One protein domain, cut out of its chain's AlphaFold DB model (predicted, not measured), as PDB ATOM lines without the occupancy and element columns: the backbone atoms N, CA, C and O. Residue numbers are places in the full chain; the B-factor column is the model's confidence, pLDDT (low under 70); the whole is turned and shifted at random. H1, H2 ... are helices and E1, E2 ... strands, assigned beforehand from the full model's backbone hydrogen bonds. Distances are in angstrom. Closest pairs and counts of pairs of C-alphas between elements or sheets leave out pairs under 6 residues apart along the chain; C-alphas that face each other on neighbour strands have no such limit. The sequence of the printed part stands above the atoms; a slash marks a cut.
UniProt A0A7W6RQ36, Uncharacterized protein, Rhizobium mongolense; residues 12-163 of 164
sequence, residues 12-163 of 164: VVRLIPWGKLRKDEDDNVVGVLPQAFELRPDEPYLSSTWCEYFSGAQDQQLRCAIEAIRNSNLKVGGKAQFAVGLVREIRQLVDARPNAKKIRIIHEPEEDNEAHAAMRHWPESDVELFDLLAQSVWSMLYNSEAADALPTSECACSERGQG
ATOM      1  N   VAL A  12      49.846 -13.291  25.852       98.56
ATOM      2  CA  VAL A  12      48.507 -12.751  25.665       98.56
ATOM      3  C   VAL A  12      48.609 -11.258  25.419       98.56
ATOM      4  O   VAL A  12      49.465 -10.579  25.982       98.56
ATOM      5  N   VAL A  13      47.721 -10.735  24.586       98.31
ATOM      6  CA  VAL A  13      47.620  -9.308  24.298       98.31
ATOM      7  C   VAL A  13      46.255  -8.781  24.725       98.31
ATOM      8  O   VAL A  13      45.242  -9.482  24.664       98.31
ATOM      9  N   ARG A  14      46.230  -7.539  25.206       97.38
ATOM     10  CA  ARG A  14      45.017  -6.828  25.609       97.38
ATOM     11  C   ARG A  14      44.949  -5.468  24.944       97.38
ATOM     12  O   ARG A  14      45.938  -4.739  24.913       97.38
ATOM     13  N   LEU A  15      43.751  -5.086  24.516       97.56
ATOM     14  CA  LEU A  15      43.447  -3.705  24.165       97.56
ATOM     15  C   LEU A  15      43.355  -2.851  25.432       97.56
ATOM     16  O   LEU A  15      42.515  -3.103  26.296       97.56
ATOM     17  N   ILE A  16      44.160  -1.797  25.505       97.56
ATOM     18  CA  ILE A  16      44.103  -0.785  26.555       97.56
ATOM     19  C   ILE A  16      43.532   0.512  25.960       97.56
ATOM     20  O   ILE A  16      44.195   1.179  25.159       97.56
ATOM     21  N   PRO A  17      42.292   0.897  26.319       96.38
ATOM     22  CA  PRO A  17      41.695   2.143  25.848       96.38
ATOM     23  C   PRO A  17      42.505   3.368  26.287       96.38
ATOM     24  O   PRO A  17      43.057   3.382  27.383       96.38
ATOM     25  N   TRP A  18      42.474   4.450  25.500       96.50
ATOM     26  CA  TRP A  18      43.205   5.700  25.789       96.50
ATOM     27  C   TRP A  18      42.997   6.253  27.209       96.50
ATOM     28  O   TRP A  18      43.922   6.789  27.819       96.50
ATOM     29  N   GLY A  19      41.778   6.124  27.746       96.38
ATOM     30  CA  GLY A  19      41.438   6.572  29.101       96.38
ATOM     31  C   GLY A  19      42.047   5.723  30.222       96.38
ATOM     32  O   GLY A  19      42.031   6.151  31.367       96.38
ATOM     33  N   LYS A  20      42.585   4.541  29.902       96.81
ATOM     34  CA  LYS A  20      43.236   3.618  30.842       96.81
ATOM     35  C   LYS A  20      44.757   3.538  30.638       96.81
ATOM     36  O   LYS A  20      45.411   2.676  31.219       96.81
ATOM     37  N   LEU A  21      45.322   4.422  29.818       97.69
ATOM     38  CA  LEU A  21      46.766   4.582  29.653       97.69
ATOM     39  C   LEU A  21      47.283   5.665  30.598       97.69
ATOM     40  O   LEU A  21      46.651   6.715  30.751       97.69
ATOM     41  N   ARG A  22      48.440   5.410  31.211       96.88
ATOM     42  CA  ARG A  22      49.178   6.390  32.011       96.88
ATOM     43  C   ARG A  22      49.949   7.281  31.046       96.88
ATOM     44  O   ARG A  22      50.647   6.774  30.167       96.88
ATOM     45  N   LYS A  23      49.797   8.593  31.200       96.88
ATOM     46  CA  LYS A  23      50.405   9.601  30.330       96.88
ATOM     47  C   LYS A  23      51.124  10.658  31.156       96.88
ATOM     48  O   LYS A  23      50.759  10.852  32.317       96.88
ATOM     49  N   ASP A  24      52.140  11.276  30.572       96.38
ATOM     50  CA  ASP A  24      52.795  12.461  31.128       96.38
ATOM     51  C   ASP A  24      52.010  13.750  30.798       96.38
ATOM     52  O   ASP A  24      50.873  13.701  30.323       96.38
ATOM     53  N   GLU A  25      52.600  14.909  31.101       96.06
ATOM     54  CA  GLU A  25      51.994  16.232  30.882       96.06
ATOM     55  C   GLU A  25      51.796  16.569  29.392       96.06
ATOM     56  O   GLU A  25      50.931  17.379  29.063       96.06
ATOM     57  N   ASP A  26      52.540  15.907  28.503       95.75
ATOM     58  CA  ASP A  26      52.532  16.117  27.053       95.75
ATOM     59  C   ASP A  26      51.697  15.054  26.309       95.75
ATOM     60  O   ASP A  26      51.799  14.906  25.090       95.75
ATOM     61  N   ASP A  27      50.852  14.305  27.028       92.88
ATOM     62  CA  ASP A  27      50.047  13.194  26.504       92.88
ATOM     63  C   ASP A  27      50.874  12.011  25.941       92.88
ATOM     64  O   ASP A  27      50.319  11.130  25.271       92.88
ATOM     65  N   ASN A  28      52.175  11.906  26.243       95.06
ATOM     66  CA  ASN A  28      52.950  10.726  25.860       95.06
ATOM     67  C   ASN A  28      52.569   9.550  26.754       95.06
ATOM     68  O   ASN A  28      52.483   9.673  27.976       95.06
ATOM     69  N   VAL A  29      52.364   8.376  26.157       96.56
ATOM     70  CA  VAL A  29      52.032   7.171  26.923       96.56
ATOM     71  C   VAL A  29      53.285   6.634  27.607       96.56
ATOM     72  O   VAL A  29      54.237   6.240  26.941       96.56
ATOM     73  N   VAL A  30      53.244   6.576  28.937       95.81
ATOM     74  CA  VAL A  30      54.341   6.095  29.797       95.81
ATOM     75  C   VAL A  30      53.997   4.792  30.525       95.81
ATOM     76  O   VAL A  30      54.796   4.288  31.310       95.81
ATOM     77  N   GLY A  31      52.801   4.239  30.302       96.12
ATOM     78  CA  GLY A  31      52.405   2.945  30.850       96.12
ATOM     79  C   GLY A  31      50.898   2.714  30.853       96.12
ATOM     80  O   GLY A  31      50.126   3.404  30.184       96.12
ATOM     81  N   VAL A  32      50.469   1.749  31.661       97.75
ATOM     82  CA  VAL A  32      49.061   1.380  31.845       97.75
ATOM     83  C   VAL A  32      48.583   1.833  33.225       97.75
ATOM     84  O   VAL A  32      49.338   1.813  34.195       97.75
ATOM     85  N   LEU A  33      47.332   2.278  33.325       97.06
ATOM     86  CA  LEU A  33      46.700   2.558  34.611       97.06
ATOM     87  C   LEU A  33      46.130   1.262  35.220       97.06
ATOM     88  O   LEU A  33      45.580   0.451  34.473       97.06
ATOM     89  N   PRO A  34      46.167   1.077  36.555       95.88
ATOM     90  CA  PRO A  34      45.636  -0.119  37.225       95.88
ATOM     91  C   PRO A  34      44.191  -0.462  36.827       95.88
ATOM     92  O   PRO A  34      43.845  -1.627  36.644       95.88
ATOM     93  N   GLN A  35      43.369   0.560  36.572       95.38
ATOM     94  CA  GLN A  35      41.968   0.433  36.154       95.38
ATOM     95  C   GLN A  35      41.792  -0.343  34.834       95.38
ATOM     96  O   GLN A  35      40.681  -0.744  34.485       95.38
ATOM     97  N   ALA A  36      42.858  -0.556  34.054       95.44
ATOM     98  CA  ALA A  36      42.856  -1.441  32.887       95.44
ATOM     99  C   ALA A  36      42.590  -2.914  33.224       95.44
ATOM    100  O   ALA A  36      42.114  -3.652  32.355       95.44
ATOM    101  N   PHE A  37      42.861  -3.310  34.467       95.56
ATOM    102  CA  PHE A  37      42.770  -4.683  34.958       95.56
ATOM    103  C   PHE A  37      41.631  -4.894  35.959       95.56
ATOM    104  O   PHE A  37      41.437  -6.006  36.440       95.56
ATOM    105  N   GLU A  38      40.859  -3.850  36.251       94.50
ATOM    106  CA  GLU A  38      39.618  -3.963  37.012       94.50
ATOM    107  C   GLU A  38      38.526  -4.596  36.144       94.50
ATOM    108  O   GLU A  38      38.260  -4.127  35.030       94.50
ATOM    109  N   LEU A  39      37.878  -5.636  36.676       92.81
ATOM    110  CA  LEU A  39      36.651  -6.179  36.100       92.81
ATOM    111  C   LEU A  39      35.524  -5.162  36.242       92.81
ATOM    112  O   LEU A  39      35.368  -4.522  37.287       92.81
ATOM    113  N   ARG A  40      34.704  -5.033  35.201       89.06
ATOM    114  CA  ARG A  40      33.412  -4.355  35.346       89.06
ATOM    115  C   ARG A  40      32.454  -5.229  36.166       89.06
ATOM    116  O   ARG A  40      32.632  -6.444  36.183       89.06
ATOM    117  N   PRO A  41      31.409  -4.647  36.790       85.25
ATOM    118  CA  PRO A  41      30.474  -5.395  37.638       85.25
ATOM    119  C   PRO A  41      29.870  -6.656  36.998       85.25
ATOM    120  O   PRO A  41      29.593  -7.617  37.708       85.25
ATOM    121  N   ASP A  42      29.711  -6.667  35.673       87.50
ATOM    122  CA  ASP A  42      29.102  -7.773  34.925       87.50
ATOM    123  C   ASP A  42      30.127  -8.644  34.166       87.50
ATOM    124  O   ASP A  42      29.742  -9.529  33.402       87.50
ATOM    125  N   GLU A  43      31.432  -8.403  34.337       88.94
ATOM    126  CA  GLU A  43      32.493  -9.161  33.663       88.94
ATOM    127  C   GLU A  43      33.003 -10.299  34.573       88.94
ATOM    128  O   GLU A  43      33.609 -10.036  35.611       88.94
ATOM    129  N   PRO A  44      32.810 -11.583  34.208       91.75
ATOM    130  CA  PRO A  44      33.210 -12.716  35.053       91.75
ATOM    131  C   PRO A  44      34.702 -13.080  34.953       91.75
ATOM    132  O   PRO A  44      35.183 -13.969  35.663       91.75
ATOM    133  N   TYR A  45      35.424 -12.471  34.015       95.06
ATOM    134  CA  TYR A  45      36.832 -12.724  33.740       95.06
ATOM    135  C   TYR A  45      37.443 -11.562  32.971       95.06
ATOM    136  O   TYR A  45      36.746 -10.721  32.406       95.06
ATOM    137  N   LEU A  46      38.772 -11.548  32.921       95.44
ATOM    138  CA  LEU A  46      39.512 -10.544  32.186       95.44
ATOM    139  C   LEU A  46      39.855 -11.071  30.772       95.44
ATOM    140  O   LEU A  46      40.569 -12.065  30.638       95.44
ATOM    141  N   SER A  47      39.334 -10.426  29.719       95.62
ATOM    142  CA  SER A  47      39.403 -10.913  28.319       95.62
ATOM    143  C   SER A  47      40.686 -10.528  27.587       95.62
ATOM    144  O   SER A  47      41.041  -9.351  27.562       95.62
ATOM    145  N   SER A  48      41.368 -11.470  26.949       97.56
ATOM    146  CA  SER A  48      42.620 -11.243  26.210       97.56
ATOM    147  C   SER A  48      42.656 -12.034  24.906       97.56
ATOM    148  O   SER A  48      41.727 -12.773  24.601       97.56
ATOM    149  N   THR A  49      43.718 -11.885  24.122       98.38
ATOM    150  CA  THR A  49      43.922 -12.652  22.886       98.38
ATOM    151  C   THR A  49      45.263 -13.364  22.931       98.38
ATOM    152  O   THR A  49      46.279 -12.761  23.267       98.38
ATOM    153  N   TRP A  50      45.264 -14.657  22.632       98.44
ATOM    154  CA  TRP A  50      46.435 -15.525  22.682       98.44
ATOM    155  C   TRP A  50      47.316 -15.347  21.441       98.44
ATOM    156  O   TRP A  50      46.843 -15.465  20.313       98.44
ATOM    157  N   CYS A  51      48.608 -15.072  21.638       98.12
ATOM    158  CA  CYS A  51      49.545 -14.834  20.538       98.12
ATOM    159  C   CYS A  51      49.908 -16.131  19.799       98.12
ATOM    160  O   CYS A  51      49.840 -16.189  18.574       98.12
ATOM    161  N   GLU A  52      50.259 -17.191  20.528       97.44
ATOM    162  CA  GLU A  52      50.724 -18.466  19.962       97.44
ATOM    163  C   GLU A  52      49.585 -19.328  19.390       97.44
ATOM    164  O   GLU A  52      49.838 -20.378  18.792       97.44
ATOM    165  N   TYR A  53      48.339 -18.846  19.472       97.12
ATOM    166  CA  TYR A  53      47.256 -19.327  18.617       97.12
ATOM    167  C   TYR A  53      47.645 -19.225  17.134       97.12
ATOM    168  O   TYR A  53      47.295 -20.090  16.336       97.12
ATOM    169  N   PHE A  54      48.406 -18.192  16.764       97.12
ATOM    170  CA  PHE A  54      48.875 -17.974  15.403       97.12
ATOM    171  C   PHE A  54      50.238 -18.629  15.160       97.12
ATOM    172  O   PHE A  54      51.080 -18.776  16.051       97.12
ATOM    173  N   SER A  55      50.469 -19.037  13.918       95.69
ATOM    174  CA  SER A  55      51.748 -19.570  13.456       95.69
ATOM    175  C   SER A  55      52.713 -18.452  13.037       95.69
ATOM    176  O   SER A  55      52.306 -17.358  12.634       95.69
ATOM    177  N   GLY A  56      54.013 -18.738  13.122       95.31
ATOM    178  CA  GLY A  56      55.083 -17.823  12.723       95.31
ATOM    179  C   GLY A  56      55.987 -17.408  13.882       95.31
ATOM    180  O   GLY A  56      55.944 -17.982  14.968       95.31
ATOM    181  N   ALA A  57      56.840 -16.420  13.622       96.62
ATOM    182  CA  ALA A  57      57.728 -15.843  14.625       96.62
ATOM    183  C   ALA A  57      56.957 -14.994  15.650       96.62
ATOM    184  O   ALA A  57      55.830 -14.564  15.400       96.62
ATOM    185  N   GLN A  58      57.597 -14.690  16.781       96.50
ATOM    186  CA  GLN A  58      56.963 -13.987  17.903       96.50
ATOM    187  C   GLN A  58      56.281 -12.665  17.518       96.50
ATOM    188  O   GLN A  58      55.187 -12.388  18.015       96.50
ATOM    189  N   ASP A  59      56.896 -11.881  16.632       97.38
ATOM    190  CA  ASP A  59      56.355 -10.601  16.159       97.38
ATOM    191  C   ASP A  59      55.173 -10.783  15.200       97.38
ATOM    192  O   ASP A  59      54.217 -10.012  15.242       97.38
ATOM    193  N   GLN A  60      55.195 -11.841  14.382       97.69
ATOM    194  CA  GLN A  60      54.089 -12.184  13.481       97.69
ATOM    195  C   GLN A  60      52.866 -12.663  14.263       97.69
ATOM    196  O   GLN A  60      51.742 -12.249  13.994       97.69
ATOM    197  N   GLN A  61      53.096 -13.486  15.285       97.88
ATOM    198  CA  GLN A  61      52.062 -13.933  16.214       97.88
ATOM    199  C   GLN A  61      51.398 -12.756  16.928       97.88
ATOM    200  O   GLN A  61      50.173 -12.674  16.994       97.88
ATOM    201  N   LEU A  62      52.210 -11.812  17.413       98.31
ATOM    202  CA  LEU A  62      51.711 -10.604  18.056       98.31
ATOM    203  C   LEU A  62      50.904  -9.740  17.080       98.31
ATOM    204  O   LEU A  62      49.796  -9.323  17.420       98.31
ATOM    205  N   ARG A  63      51.421  -9.510  15.864       97.88
ATOM    206  CA  ARG A  63      50.696  -8.801  14.802       97.88
ATOM    207  C   ARG A  63      49.315  -9.410  14.589       97.88
ATOM    208  O   ARG A  63      48.324  -8.690  14.575       97.88
ATOM    209  N   CYS A  64      49.248 -10.728  14.468       98.06
ATOM    210  CA  CYS A  64      48.003 -11.436  14.213       98.06
ATOM    211  C   CYS A  64      47.023 -11.406  15.385       98.06
ATOM    212  O   CYS A  64      45.830 -11.214  15.169       98.06
ATOM    213  N   ALA A  65      47.509 -11.489  16.622       98.12
ATOM    214  CA  ALA A  65      46.659 -11.318  17.796       98.12
ATOM    215  C   ALA A  65      46.087  -9.894  17.903       98.12
ATOM    216  O   ALA A  65      44.929  -9.716  18.277       98.12
ATOM    217  N   ILE A  66      46.860  -8.875  17.515       97.75
ATOM    218  CA  ILE A  66      46.375  -7.491  17.427       97.75
ATOM    219  C   ILE A  66      45.317  -7.343  16.325       97.75
ATOM    220  O   ILE A  66      44.286  -6.706  16.549       97.75
ATOM    221  N   GLU A  67      45.534  -7.945  15.155       97.25
ATOM    222  CA  GLU A  67      44.547  -7.945  14.069       97.25
ATOM    223  C   GLU A  67      43.257  -8.673  14.464       97.25
ATOM    224  O   GLU A  67      42.171  -8.183  14.169       97.25
ATOM    225  N   ALA A  68      43.343  -9.779  15.208       97.25
ATOM    226  CA  ALA A  68      42.168 -10.462  15.747       97.25
ATOM    227  C   ALA A  68      41.356  -9.557  16.689       97.25
ATOM    228  O   ALA A  68      40.136  -9.491  16.582       97.25
ATOM    229  N   ILE A  69      42.018  -8.770  17.546       97.25
ATOM    230  CA  ILE A  69      41.335  -7.754  18.362       97.25
ATOM    231  C   ILE A  69      40.669  -6.691  17.478       97.25
ATOM    232  O   ILE A  69      39.527  -6.317  17.731       97.25
ATOM    233  N   ARG A  70      41.368  -6.179  16.459       96.00
ATOM    234  CA  ARG A  70      40.842  -5.134  15.560       96.00
ATOM    235  C   ARG A  70      39.643  -5.600  14.735       96.00
ATOM    236  O   ARG A  70      38.775  -4.781  14.453       96.00
ATOM    237  N   ASN A  71      39.612  -6.881  14.376       95.44
ATOM    238  CA  ASN A  71      38.532  -7.500  13.610       95.44
ATOM    239  C   ASN A  71      37.381  -8.019  14.487       95.44
ATOM    240  O   ASN A  71      36.336  -8.380  13.947       95.44
ATOM    241  N   SER A  72      37.552  -8.036  15.812       95.50
ATOM    242  CA  SER A  72      36.476  -8.355  16.753       95.50
ATOM    243  C   SER A  72      35.438  -7.231  16.847       95.50
ATOM    244  O   SER A  72      35.627  -6.125  16.336       95.50
ATOM    245  N   ASN A  73      34.353  -7.461  17.587       93.88
ATOM    246  CA  ASN A  73      33.337  -6.440  17.844       93.88
ATOM    247  C   ASN A  73      33.806  -5.339  18.819       93.88
ATOM    248  O   ASN A  73      33.049  -4.412  19.134       93.88
ATOM    249  N   LEU A  74      35.044  -5.405  19.321       91.38
ATOM    250  CA  LEU A  74      35.599  -4.388  20.203       91.38
ATOM    251  C   LEU A  74      35.865  -3.078  19.456       91.38
ATOM    252  O   LEU A  74      36.540  -3.017  18.431       91.38
ATOM    253  N   LYS A  75      35.420  -1.965  20.046       91.31
ATOM    254  CA  LYS A  75      35.753  -0.631  19.539       91.31
ATOM    255  C   LYS A  75      37.212  -0.284  19.845       91.31
ATOM    256  O   LYS A  75      37.528   0.223  20.924       91.31
ATOM    257  N   VAL A  76      38.089  -0.475  18.865       92.38
ATOM    258  CA  VAL A  76      39.486  -0.031  18.933       92.38
ATOM    259  C   VAL A  76      39.569   1.464  18.617       92.38
ATOM    260  O   VAL A  76      39.389   1.900  17.483       92.38
ATOM    261  N   GLY A  77      39.814   2.288  19.637       91.19
ATOM    262  CA  GLY A  77      40.068   3.717  19.433       91.19
ATOM    263  C   GLY A  77      41.444   3.957  18.806       91.19
ATOM    264  O   GLY A  77      42.400   3.285  19.174       91.19
ATOM    265  N   GLY A  78      41.584   4.962  17.934       92.00
ATOM    266  CA  GLY A  78      42.853   5.232  17.228       92.00
ATOM    267  C   GLY A  78      44.052   5.586  18.123       92.00
ATOM    268  O   GLY A  78      45.189   5.496  17.681       92.00
ATOM    269  N   LYS A  79      43.809   5.963  19.387       95.00
ATOM    270  CA  LYS A  79      44.846   6.199  20.408       95.00
ATOM    271  C   LYS A  79      44.973   5.063  21.433       95.00
ATOM    272  O   LYS A  79      45.720   5.190  22.395       95.00
ATOM    273  N   ALA A  80      44.197   3.988  21.300       96.75
ATOM    274  CA  ALA A  80      44.360   2.826  22.163       96.75
ATOM    275  C   ALA A  80      45.715   2.154  21.894       96.75
ATOM    276  O   ALA A  80      46.315   2.342  20.834       96.75
ATOM    277  N   GLN A  81      46.189   1.377  22.861       98.06
ATOM    278  CA  GLN A  81      47.412   0.593  22.717       98.06
ATOM    279  C   GLN A  81      47.151  -0.874  23.036       98.06
ATOM    280  O   GLN A  81      46.145  -1.218  23.657       98.06
ATOM    281  N   PHE A  82      48.062  -1.732  22.603       98.25
ATOM    282  CA  PHE A  82      48.032  -3.165  22.839       98.25
ATOM    283  C   PHE A  82      49.120  -3.519  23.845       98.25
ATOM    284  O   PHE A  82      50.301  -3.326  23.563       98.25
ATOM    285  N   ALA A  83      48.717  -3.993  25.022       98.19
ATOM    286  CA  ALA A  83      49.632  -4.441  26.062       98.19
ATOM    287  C   ALA A  83      49.862  -5.942  25.937       98.19
ATOM    288  O   ALA A  83      48.894  -6.699  25.842       98.19
ATOM    289  N   VAL A  84      51.120  -6.364  25.968       98.25
ATOM    290  CA  VAL A  84      51.514  -7.777  25.912       98.25
ATOM    291  C   VAL A  84      51.874  -8.247  27.313       98.25
ATOM    292  O   VAL A  84      52.541  -7.520  28.038       98.25
ATOM    293  N   GLY A  85      51.438  -9.448  27.686       97.88
ATOM    294  CA  GLY A  85      51.744 -10.074  28.966       97.88
ATOM    295  C   GLY A  85      52.104 -11.546  28.798       97.88
ATOM    296  O   GLY A  85      51.562 -12.237  27.932       97.88
ATOM    297  N   LEU A  86      53.022 -12.033  29.634       98.31
ATOM    298  CA  LEU A  86      53.466 -13.427  29.640       98.31
ATOM    299  C   LEU A  86      52.697 -14.240  30.688       98.31
ATOM    300  O   LEU A  86      52.614 -13.841  31.853       98.31
ATOM    301  N   VAL A  87      52.163 -15.401  30.302       98.19
ATOM    302  CA  VAL A  87      51.254 -16.206  31.140       98.19
ATOM    303  C   VAL A  87      51.863 -16.560  32.497       98.19
ATOM    304  O   VAL A  87      51.189 -16.396  33.520       98.19
ATOM    305  N   ARG A  88      53.135 -16.983  32.545       98.00
ATOM    306  CA  ARG A  88      53.806 -17.300  33.820       98.00
ATOM    307  C   ARG A  88      53.865 -16.112  34.775       98.00
ATOM    308  O   ARG A  88      53.711 -16.303  35.975       98.00
ATOM    309  N   GLU A  89      54.088 -14.903  34.268       98.19
ATOM    310  CA  GLU A  89      54.290 -13.714  35.103       98.19
ATOM    311  C   GLU A  89      52.955 -13.243  35.677       98.19
ATOM    312  O   GLU A  89      52.862 -12.937  36.866       98.19
ATOM    313  N   ILE A  90      51.887 -13.312  34.872       97.75
ATOM    314  CA  ILE A  90      50.516 -13.094  35.344       97.75
ATOM    315  C   ILE A  90      50.190 -14.085  36.468       97.75
ATOM    316  O   ILE A  90      49.750 -13.675  37.540       97.75
ATOM    317  N   ARG A  91      50.438 -15.385  36.247       97.31
ATOM    318  CA  ARG A  91      50.201 -16.435  37.253       97.31
ATOM    319  C   ARG A  91      50.966 -16.171  38.538       97.31
ATOM    320  O   ARG A  91      50.364 -16.177  39.604       97.31
ATOM    321  N   GLN A  92      52.265 -15.899  38.437       96.62
ATOM    322  CA  GLN A  92      53.123 -15.648  39.592       96.62
ATOM    323  C   GLN A  92      52.614 -14.488  40.448       96.62
ATOM    324  O   GLN A  92      52.566 -14.621  41.667       96.62
ATOM    325  N   LEU A  93      52.215 -13.371  39.836       96.25
ATOM    326  CA  LEU A  93      51.769 -12.199  40.590       96.25
ATOM    327  C   LEU A  93      50.367 -12.354  41.179       96.25
ATOM    328  O   LEU A  93      50.131 -11.902  42.299       96.25
ATOM    329  N   VAL A  94      49.449 -12.980  40.439       95.75
ATOM    330  CA  VAL A  94      48.067 -13.179  40.890       95.75
ATOM    331  C   VAL A  94      48.002 -14.263  41.968       95.75
ATOM    332  O   VAL A  94      47.445 -14.023  43.037       95.75
ATOM    333  N   ASP A  95      48.624 -15.422  41.736       95.31
ATOM    334  CA  ASP A  95      48.577 -16.555  42.669       95.31
ATOM    335  C   ASP A  95      49.387 -16.296  43.954       95.31
ATOM    336  O   ASP A  95      49.151 -16.950  44.970       95.31
ATOM    337  N   ALA A  96      50.322 -15.337  43.944       93.88
ATOM    338  CA  ALA A  96      51.064 -14.932  45.138       93.88
ATOM    339  C   ALA A  96      50.227 -14.114  46.137       93.88
ATOM    340  O   ALA A  96      50.682 -13.892  47.264       93.88
ATOM    341  N   ARG A  97      49.028 -13.639  45.763       90.94
ATOM    342  CA  ARG A  97      48.214 -12.828  46.673       90.94
ATOM    343  C   ARG A  97      47.631 -13.674  47.812       90.94
ATOM    344  O   ARG A  97      47.186 -14.804  47.588       90.94
ATOM    345  N   PRO A  98      47.581 -13.141  49.046       84.94
ATOM    346  CA  PRO A  98      46.908 -13.816  50.147       84.94
ATOM    347  C   PRO A  98      45.448 -14.113  49.785       84.94
ATOM    348  O   PRO A  98      44.727 -13.229  49.335       84.94
ATOM    349  N   ASN A  99      45.004 -15.354  49.999       84.06
ATOM    350  CA  ASN A  99      43.656 -15.828  49.650       84.06
ATOM    351  C   ASN A  99      43.322 -15.804  48.145       84.06
ATOM    352  O   ASN A  99      42.149 -15.940  47.786       84.06
ATOM    353  N   ALA A 100      44.322 -15.676  47.265       85.31
ATOM    354  CA  ALA A 100      44.113 -15.804  45.833       85.31
ATOM    355  C   ALA A 100      43.495 -17.162  45.495       85.31
ATOM    356  O   ALA A 100      43.958 -18.225  45.925       85.31
ATOM    357  N   LYS A 101      42.457 -17.134  44.661       90.19
ATOM    358  CA  LYS A 101      42.070 -18.325  43.912       90.19
ATOM    359  C   LYS A 101      43.110 -18.527  42.821       90.19
ATOM    360  O   LYS A 101      43.468 -17.572  42.144       90.19
ATOM    361  N   LYS A 102      43.520 -19.779  42.606       93.56
ATOM    362  CA  LYS A 102      44.422 -20.118  41.504       93.56
ATOM    363  C   LYS A 102      43.829 -19.634  40.179       93.56
ATOM    364  O   LYS A 102      42.742 -20.100  39.795       93.56
ATOM    365  N   ILE A 103      44.530 -18.722  39.511       96.25
ATOM    366  CA  ILE A 103      44.102 -18.149  38.238       96.25
ATOM    367  C   ILE A 103      44.040 -19.238  37.169       96.25
ATOM    368  O   ILE A 103      44.841 -20.179  37.134       96.25
ATOM    369  N   ARG A 104      43.065 -19.123  36.270       96.62
ATOM    370  CA  ARG A 104      42.956 -19.986  35.094       96.62
ATOM    371  C   ARG A 104      43.031 -19.119  33.853       96.62
ATOM    372  O   ARG A 104      42.119 -18.342  33.603       96.62
ATOM    373  N   ILE A 105      44.110 -19.267  33.095       97.56
ATOM    374  CA  ILE A 105      44.276 -18.608  31.797       97.56
ATOM    375  C   ILE A 105      44.025 -19.668  30.736       97.56
ATOM    376  O   ILE A 105      44.815 -20.610  30.617       97.56
ATOM    377  N   ILE A 106      42.884 -19.557  30.059       96.88
ATOM    378  CA  ILE A 106      42.370 -20.583  29.153       96.88
ATOM    379  C   ILE A 106      42.020 -19.991  27.794       96.88
ATOM    380  O   ILE A 106      41.555 -18.860  27.706       96.88
ATOM    381  N   HIS A 107      42.227 -20.783  26.750       97.06
ATOM    382  CA  HIS A 107      41.717 -20.537  25.415       97.06
ATOM    383  C   HIS A 107      40.215 -20.820  25.411       97.06
ATOM    384  O   HIS A 107      39.771 -21.919  25.761       97.06
ATOM    385  N   GLU A 108      39.443 -19.798  25.069       95.19
ATOM    386  CA  GLU A 108      37.984 -19.819  25.043       95.19
ATOM    387  C   GLU A 108      37.548 -19.018  23.809       95.19
ATOM    388  O   GLU A 108      37.280 -17.830  23.942       95.19
ATOM    389  N   PRO A 109      37.578 -19.628  22.604       95.06
ATOM    390  CA  PRO A 109      37.252 -18.948  21.352       95.06
ATOM    391  C   PRO A 109      35.894 -18.249  21.406       95.06
ATOM    392  O   PRO A 109      34.914 -18.837  21.867       95.06
ATOM    393  N   GLU A 110      35.826 -17.043  20.853       94.50
ATOM    394  CA  GLU A 110      34.580 -16.309  20.623       94.50
ATOM    395  C   GLU A 110      34.312 -16.192  19.115       94.50
ATOM    396  O   GLU A 110      35.231 -16.318  18.304       94.50
ATOM    397  N   GLU A 111      33.054 -15.959  18.723       93.31
ATOM    398  CA  GLU A 111      32.648 -15.890  17.305       93.31
ATOM    399  C   GLU A 111      33.405 -14.813  16.512       93.31
ATOM    400  O   GLU A 111      33.623 -14.961  15.312       93.31
ATOM    401  N   ASP A 112      33.808 -13.734  17.176       94.50
ATOM    402  CA  ASP A 112      34.516 -12.593  16.599       94.50
ATOM    403  C   ASP A 112      36.018 -12.578  16.932       94.50
ATOM    404  O   ASP A 112      36.740 -11.682  16.492       94.50
ATOM    405  N   ASN A 113      36.503 -13.566  17.692       96.62
ATOM    406  CA  ASN A 113      37.914 -13.741  18.016       96.62
ATOM    407  C   ASN A 113      38.222 -15.202  18.389       96.62
ATOM    408  O   ASN A 113      38.162 -15.603  19.554       96.62
ATOM    409  N   GLU A 114      38.637 -16.000  17.405       96.38
ATOM    410  CA  GLU A 114      38.981 -17.413  17.622       96.38
ATOM    411  C   GLU A 114      40.189 -17.609  18.555       96.38
ATOM    412  O   GLU A 114      40.344 -18.666  19.172       96.38
ATOM    413  N   ALA A 115      41.035 -16.585  18.688       97.06
ATOM    414  CA  ALA A 115      42.196 -16.567  19.571       97.06
ATOM    415  C   ALA A 115      41.872 -16.009  20.970       97.06
ATOM    416  O   ALA A 115      42.793 -15.750  21.753       97.06
ATOM    417  N   HIS A 116      40.595 -15.794  21.304       97.81
ATOM    418  CA  HIS A 116      40.196 -15.280  22.610       97.81
ATOM    419  C   HIS A 116      40.708 -16.176  23.748       97.81
ATOM    420  O   HIS A 116      40.596 -17.405  23.730       97.81
ATOM    421  N   ALA A 117      41.257 -15.538  24.779       97.81
ATOM    422  CA  ALA A 117      41.678 -16.176  26.012       97.81
ATOM    423  C   ALA A 117      41.091 -15.462  27.234       97.81
ATOM    424  O   ALA A 117      41.263 -14.251  27.415       97.81
ATOM    425  N   ALA A 118      40.466 -16.240  28.114       97.25
ATOM    426  CA  ALA A 118      39.842 -15.764  29.338       97.25
ATOM    427  C   ALA A 118      40.763 -15.984  30.549       97.25
ATOM    428  O   ALA A 118      41.225 -17.100  30.813       97.25
ATOM    429  N   MET A 119      40.991 -14.927  31.333       97.06
ATOM    430  CA  MET A 119      41.660 -15.005  32.635       97.06
ATOM    431  C   MET A 119      40.608 -15.093  33.742       97.06
ATOM    432  O   MET A 119      40.077 -14.087  34.214       97.06
ATOM    433  N   ARG A 120      40.267 -16.323  34.128       96.12
ATOM    434  CA  ARG A 120      39.242 -16.633  35.132       96.12
ATOM    435  C   ARG A 120      39.832 -16.696  36.536       96.12
ATOM    436  O   ARG A 120      41.019 -16.967  36.713       96.12
ATOM    437  N   HIS A 121      38.957 -16.517  37.528       94.75
ATOM    438  CA  HIS A 121      39.336 -16.288  38.930       94.75
ATOM    439  C   HIS A 121      40.228 -15.057  39.102       94.75
ATOM    440  O   HIS A 121      41.106 -15.031  39.961       94.75
ATOM    441  N   TRP A 122      40.011 -14.055  38.254       95.12
ATOM    442  CA  TRP A 122      40.698 -12.787  38.370       95.12
ATOM    443  C   TRP A 122      40.325 -12.114  39.702       95.12
ATOM    444  O   TRP A 122      39.158 -12.188  40.098       95.12
ATOM    445  N   PRO A 123      41.285 -11.514  40.422       91.62
ATOM    446  CA  PRO A 123      41.006 -10.864  41.691       91.62
ATOM    447  C   PRO A 123      40.080  -9.664  41.503       91.62
ATOM    448  O   PRO A 123      40.166  -8.929  40.520       91.62
ATOM    449  N   GLU A 124      39.202  -9.467  42.477       86.44
ATOM    450  CA  GLU A 124      38.304  -8.320  42.543       86.44
ATOM    451  C   GLU A 124      38.934  -7.251  43.441       86.44
ATOM    452  O   GLU A 124      39.424  -7.558  44.527       86.44
ATOM    453  N   SER A 125      38.915  -5.995  42.993       83.31
ATOM    454  CA  SER A 125      39.273  -4.827  43.814       83.31
ATOM    455  C   SER A 125      40.661  -4.868  44.495       83.31
ATOM    456  O   SER A 125      40.817  -4.326  45.587       83.31
ATOM    457  N   ASP A 126      41.686  -5.442  43.851       91.12
ATOM    458  CA  ASP A 126      43.080  -5.439  44.338       91.12
ATOM    459  C   ASP A 126      43.934  -4.422  43.559       91.12
ATOM    460  O   ASP A 126      44.662  -4.752  42.620       91.12
ATOM    461  N   VAL A 127      43.813  -3.146  43.936       91.94
ATOM    462  CA  VAL A 127      44.485  -2.029  43.248       91.94
ATOM    463  C   VAL A 127      46.012  -2.162  43.294       91.94
ATOM    464  O   VAL A 127      46.678  -1.832  42.313       91.94
ATOM    465  N   GLU A 128      46.575  -2.672  44.392       94.44
ATOM    466  CA  GLU A 128      48.023  -2.879  44.524       94.44
ATOM    467  C   GLU A 128      48.534  -3.945  43.551       94.44
ATOM    468  O   GLU A 128      49.591  -3.783  42.936       94.44
ATOM    469  N   LEU A 129      47.792  -5.043  43.385       95.50
ATOM    470  CA  LEU A 129      48.098  -6.029  42.359       95.50
ATOM    471  C   LEU A 129      47.962  -5.446  40.955       95.50
ATOM    472  O   LEU A 129      48.824  -5.701  40.115       95.50
ATOM    473  N   PHE A 130      46.906  -4.683  40.686       96.44
ATOM    474  CA  PHE A 130      46.685  -4.113  39.360       96.44
ATOM    475  C   PHE A 130      47.771  -3.110  38.969       96.44
ATOM    476  O   PHE A 130      48.201  -3.109  37.817       96.44
ATOM    477  N   ASP A 131      48.266  -2.307  39.912       96.38
ATOM    478  CA  ASP A 131      49.398  -1.410  39.668       96.38
ATOM    479  C   ASP A 131      50.698  -2.188  39.436       96.38
ATOM    480  O   ASP A 131      51.437  -1.888  38.497       96.38
ATOM    481  N   LEU A 132      50.939  -3.259  40.200       96.19
ATOM    482  CA  LEU A 132      52.092  -4.128  39.973       96.19
ATOM    483  C   LEU A 132      52.039  -4.802  38.594       96.19
ATOM    484  O   LEU A 132      53.040  -4.803  37.876       96.19
ATOM    485  N   LEU A 133      50.884  -5.343  38.199       96.69
ATOM    486  CA  LEU A 133      50.664  -5.947  36.881       96.69
ATOM    487  C   LEU A 133      50.884  -4.931  35.756       96.69
ATOM    488  O   LEU A 133      51.530  -5.260  34.763       96.69
ATOM    489  N   ALA A 134      50.381  -3.704  35.919       96.75
ATOM    490  CA  ALA A 134      50.549  -2.625  34.950       96.75
ATOM    491  C   ALA A 134      52.025  -2.283  34.700       96.75
ATOM    492  O   ALA A 134      52.419  -2.050  33.561       96.75
ATOM    493  N   GLN A 135      52.829  -2.248  35.765       95.00
ATOM    494  CA  GLN A 135      54.231  -1.830  35.704       95.00
ATOM    495  C   GLN A 135      55.182  -2.946  35.275       95.00
ATOM    496  O   GLN A 135      56.206  -2.668  34.657       95.00
ATOM    497  N   SER A 136      54.874  -4.194  35.623       94.38
ATOM    498  CA  SER A 136      55.748  -5.335  35.343       94.38
ATOM    499  C   SER A 136      55.335  -6.038  34.055       94.38
ATOM    500  O   SER A 136      55.998  -5.902  33.029       94.38
ATOM    501  N   VAL A 137      54.206  -6.741  34.102       96.25
ATOM    502  CA  VAL A 137      53.803  -7.697  33.069       96.25
ATOM    503  C   VAL A 137      53.284  -7.014  31.814       96.25
ATOM    504  O   VAL A 137      53.604  -7.444  30.717       96.25
ATOM    505  N   TRP A 138      52.505  -5.945  31.965       96.19
ATOM    506  CA  TRP A 138      51.828  -5.258  30.858       96.19
ATOM    507  C   TRP A 138      52.538  -3.967  30.431       96.19
ATOM    508  O   TRP A 138      51.905  -3.028  29.946       96.19
ATOM    509  N   SER A 139      53.854  -3.914  30.639       92.94
ATOM    510  CA  SER A 139      54.698  -2.746  30.356       92.94
ATOM    511  C   SER A 139      55.048  -2.599  28.873       92.94
ATOM    512  O   SER A 139      55.309  -1.489  28.404       92.94
ATOM    513  N   MET A 140      55.030  -3.700  28.116       96.19
ATOM    514  CA  MET A 140      55.283  -3.683  26.680       96.19
ATOM    515  C   MET A 140      54.019  -3.277  25.924       96.19
ATOM    516  O   MET A 140      53.032  -4.016  25.894       96.19
ATOM    517  N   LEU A 141      54.069  -2.095  25.307       97.31
ATOM    518  CA  LEU A 141      52.933  -1.463  24.648       97.31
ATOM    519  C   LEU A 141      53.203  -1.205  23.166       97.31
ATOM    520  O   LEU A 141      54.252  -0.687  22.792       97.31
ATOM    521  N   TYR A 142      52.201  -1.493  22.341       97.94
ATOM    522  CA  TYR A 142      52.201  -1.191  20.914       97.94
ATOM    523  C   TYR A 142      51.077  -0.209  20.605       97.94
ATOM    524  O   TYR A 142      49.903  -0.484  20.858       97.94
ATOM    525  N   ASN A 143      51.425   0.953  20.057       96.88
ATOM    526  CA  ASN A 143      50.445   1.842  19.436       96.88
ATOM    527  C   ASN A 143      50.067   1.320  18.034       96.88
ATOM    528  O   ASN A 143      50.600   0.308  17.579       96.88
ATOM    529  N   SER A 144      49.137   1.996  17.349       94.62
ATOM    530  CA  SER A 144      48.687   1.545  16.024       94.62
ATOM    531  C   SER A 144      49.837   1.435  15.022       94.62
ATOM    532  O   SER A 144      49.954   0.414  14.360       94.62
ATOM    533  N   GLU A 145      50.700   2.448  14.956       96.06
ATOM    534  CA  GLU A 145      51.821   2.503  14.013       96.06
ATOM    535  C   GLU A 145      52.845   1.391  14.274       96.06
ATOM    536  O   GLU A 145      53.213   0.659  13.360       96.06
ATOM    537  N   ALA A 146      53.249   1.204  15.532       96.88
ATOM    538  CA  ALA A 146      54.161   0.142  15.936       96.88
ATOM    539  C   ALA A 146      53.564  -1.243  15.660       96.88
ATOM    540  O   ALA A 146      54.276  -2.135  15.209       96.88
ATOM    541  N   ALA A 147      52.258  -1.421  15.888       95.88
ATOM    542  CA  ALA A 147      51.569  -2.658  15.544       95.88
ATOM    543  C   ALA A 147      51.526  -2.894  14.025       95.88
ATOM    544  O   ALA A 147      51.635  -4.038  13.593       95.88
ATOM    545  N   ASP A 148      51.364  -1.843  13.216       95.25
ATOM    546  CA  ASP A 148      51.346  -1.899  11.745       95.25
ATOM    547  C   ASP A 148      52.728  -2.146  11.135       95.25
ATOM    548  O   ASP A 148      52.825  -2.713  10.049       95.25
ATOM    549  N   ALA A 149      53.791  -1.795  11.856       97.12
ATOM    550  CA  ALA A 149      55.166  -2.084  11.466       97.12
ATOM    551  C   ALA A 149      55.586  -3.546  11.713       97.12
ATOM    552  O   ALA A 149      56.606  -3.981  11.174       97.12
ATOM    553  N   LEU A 150      54.834  -4.312  12.517       96.44
ATOM    554  CA  LEU A 150      55.135  -5.724  12.757       96.44
ATOM    555  C   LEU A 150      54.906  -6.560  11.482       96.44
ATOM    556  O   LEU A 150      53.927  -6.341  10.762       96.44
ATOM    557  N   PRO A 151      55.765  -7.558  11.206       95.00
ATOM    558  CA  PRO A 151      55.582  -8.447  10.067       95.00
ATOM    559  C   PRO A 151      54.278  -9.242  10.198       95.00
ATOM    560  O   PRO A 151      53.900  -9.664  11.285       95.00
ATOM    561  N   THR A 152      53.611  -9.502   9.077       85.38
ATOM    562  CA  THR A 152      52.427 -10.376   9.025       85.38
ATOM    563  C   THR A 152      52.802 -11.786   8.551       85.38
ATOM    564  O   THR A 152      53.806 -11.966   7.856       85.38
ATOM    565  N   SER A 153      52.017 -12.792   8.945       83.69
ATOM    566  CA  SER A 153      52.128 -14.197   8.505       83.69
ATOM    567  C   SER A 153      50.810 -14.748   7.948       83.69
ATOM    568  O   SER A 153      50.569 -15.948   8.018       83.69
ATOM    569  N   GLU A 154      49.920 -13.876   7.459       89.56
ATOM    570  CA  GLU A 154      48.541 -14.226   7.047       89.56
ATOM    571  C   GLU A 154      47.660 -14.767   8.189       89.56
ATOM    572  O   GLU A 154      46.506 -15.120   7.972       89.56
ATOM    573  N   CYS A 155      48.179 -14.785   9.421       92.94
ATOM    574  CA  CYS A 155      47.450 -15.141  10.634       92.94
ATOM    575  C   CYS A 155      46.832 -16.540  10.601       92.94
ATOM    576  O   CYS A 155      45.768 -16.783  11.167       92.94
ATOM    577  N   ALA A 156      47.543 -17.488   9.987       94.62
ATOM    578  CA  ALA A 156      47.174 -18.895  10.021       94.62
ATOM    579  C   ALA A 156      47.283 -19.468  11.446       94.62
ATOM    580  O   ALA A 156      48.282 -19.251  12.143       94.62
ATOM    581  N   CYS A 157      46.277 -20.243  11.856       94.12
ATOM    582  CA  CYS A 157      46.229 -20.940  13.143       94.12
ATOM    583  C   CYS A 157      47.370 -21.970  13.278       94.12
ATOM    584  O   CYS A 157      47.628 -22.752  12.357       94.12
ATOM    585  N   SER A 158      48.050 -21.979  14.427       93.31
ATOM    586  CA  SER A 158      49.143 -22.898  14.759       93.31
ATOM    587  C   SER A 158      48.637 -24.315  15.054       93.31
ATOM    588  O   SER A 158      47.456 -24.528  15.321       93.31
ATOM    589  N   GLU A 159      49.527 -25.313  15.053       90.62
ATOM    590  CA  GLU A 159      49.167 -26.682  15.469       90.62
ATOM    591  C   GLU A 159      48.575 -26.694  16.886       90.62
ATOM    592  O   GLU A 159      47.521 -27.287  17.126       90.62
ATOM    593  N   ARG A 160      49.198 -25.930  17.790       88.38
ATOM    594  CA  ARG A 160      48.762 -25.765  19.175       88.38
ATOM    595  C   ARG A 160      47.383 -25.102  19.270       88.38
ATOM    596  O   ARG A 160      46.566 -25.545  20.081       88.38
ATOM    597  N   GLY A 161      47.108 -24.099  18.429       84.38
ATOM    598  CA  GLY A 161      45.803 -23.434  18.304       84.38
ATOM    599  C   GLY A 161      44.702 -24.339  17.735       84.38
ATOM    600  O   GLY A 161      43.540 -24.210  18.113       84.38
ATOM    601  N   GLN A 162      45.067 -25.330  16.914       83.94
ATOM    602  CA  GLN A 162      44.167 -26.387  16.428       83.94
ATOM    603  C   GLN A 162      43.899 -27.486  17.475       83.94
ATOM    604  O   GLN A 162      43.159 -28.432  17.196       83.94
ATOM    605  N   GLY A 163      44.514 -27.402  18.660       77.75
ATOM    606  CA  GLY A 163      44.416 -28.419  19.707       77.75
ATOM    607  C   GLY A 163      45.273 -29.666  19.463       77.75
ATOM    608  O   GLY A 163      44.967 -30.717  20.034       77.75
TER     609      GLY A 163
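Overview. This is residues 12 to 163 of the 164 residues of an uncharacterized protein of Rhizobium mongolense (UniProt A0A7W6RQ36). A strongly twisted sheet of six strands runs through the middle, with H1 over one face and H2 and H3 side by side beyond the sheet, away from H1. The hairpin E2 and E3 makes a small second sheet at one side, next to H3; short H4 is beside H1, and residues 149 to 163, with no named element, run along the outside. The printed part has 152 residues, with four named helices and eight named strands in the order E1 E2 E3 E4 H1 E5 H2 E6 E7 H3 E8 H4. The large sheet, in the order E6 E7 E4 E1 E5 E8, is antiparallel, as is E2 E3; the class is mixed, helices and strands, with under half of the residues in named elements. The whole is compact, with a radius of gyration of the C-alphas of 15.0 A, and spans 42 by 42 by 26 A.

Arrangement. E1, residues 12 to 16, is an inner strand, antiparallel to E5, residues 81 to 86, with N 14 and O 83 at 2.9 A, and to E4, residues 45 to 50, with N 13 and O 49 at 2.8 A. E2, residues 21 to 23, and E3, residues 29 to 32, form a hairpin, with N 22 and O 31 at 2.8 A. H1, residues 58 to 71, is on the large sheet at a height of 8.3 A, making two layers, a helix on one face of a sheet. E4, H1 and E5 form a split strand-helix-strand unit, with E1 between its two strands and a right-handed crossover. H2, residues 87 to 95, only grazes the sheet, with residues 87 to 91. E6, residues 104 to 107, and E7, residues 116 to 120, form a hairpin, with N 120 and O 104 at 2.8 A; E7 is antiparallel to E4, with N 48 and O 117 at 2.8 A. H3, residues 127 to 135, touches H2, the closest C-alphas being those of Val 94 and Leu 129, 7.3 A apart, at a shallow tilt of 21 degrees, opposite ways. E8, residues 140 to 142, is antiparallel to E5, with N 82 and O 142 at 2.8 A. H4, residues 144 to 148, only grazes the sheet and only just touches H1, which touches it with residues 63 to 66 alone, with 3 pairs of C-alphas within 8 A, the closest those of Arg 63 and Ala 147 at 6.2 A. In H1, H2, H3 and H4 every O i to N i+4 pair is within hydrogen-bond range.

Along the chain. E1 begins at C-alpha 12 (48.507, -12.751, 25.665). H1 measures 20.0 A, from C-alpha 58 at (56.963, -13.987, 17.903). E5 measures 16.8 A and E4 14.9 A. H4 ends at C-alpha 148 (51.346, -1.899, 11.745).

Size, cuts and confidence. The C-alphas of Glu 25 and Gly 163 are the two farthest apart, at 46.6 A. The printed part has no cut, and the link from E3 to E4 is long. No printed residue is under 70 in pLDDT.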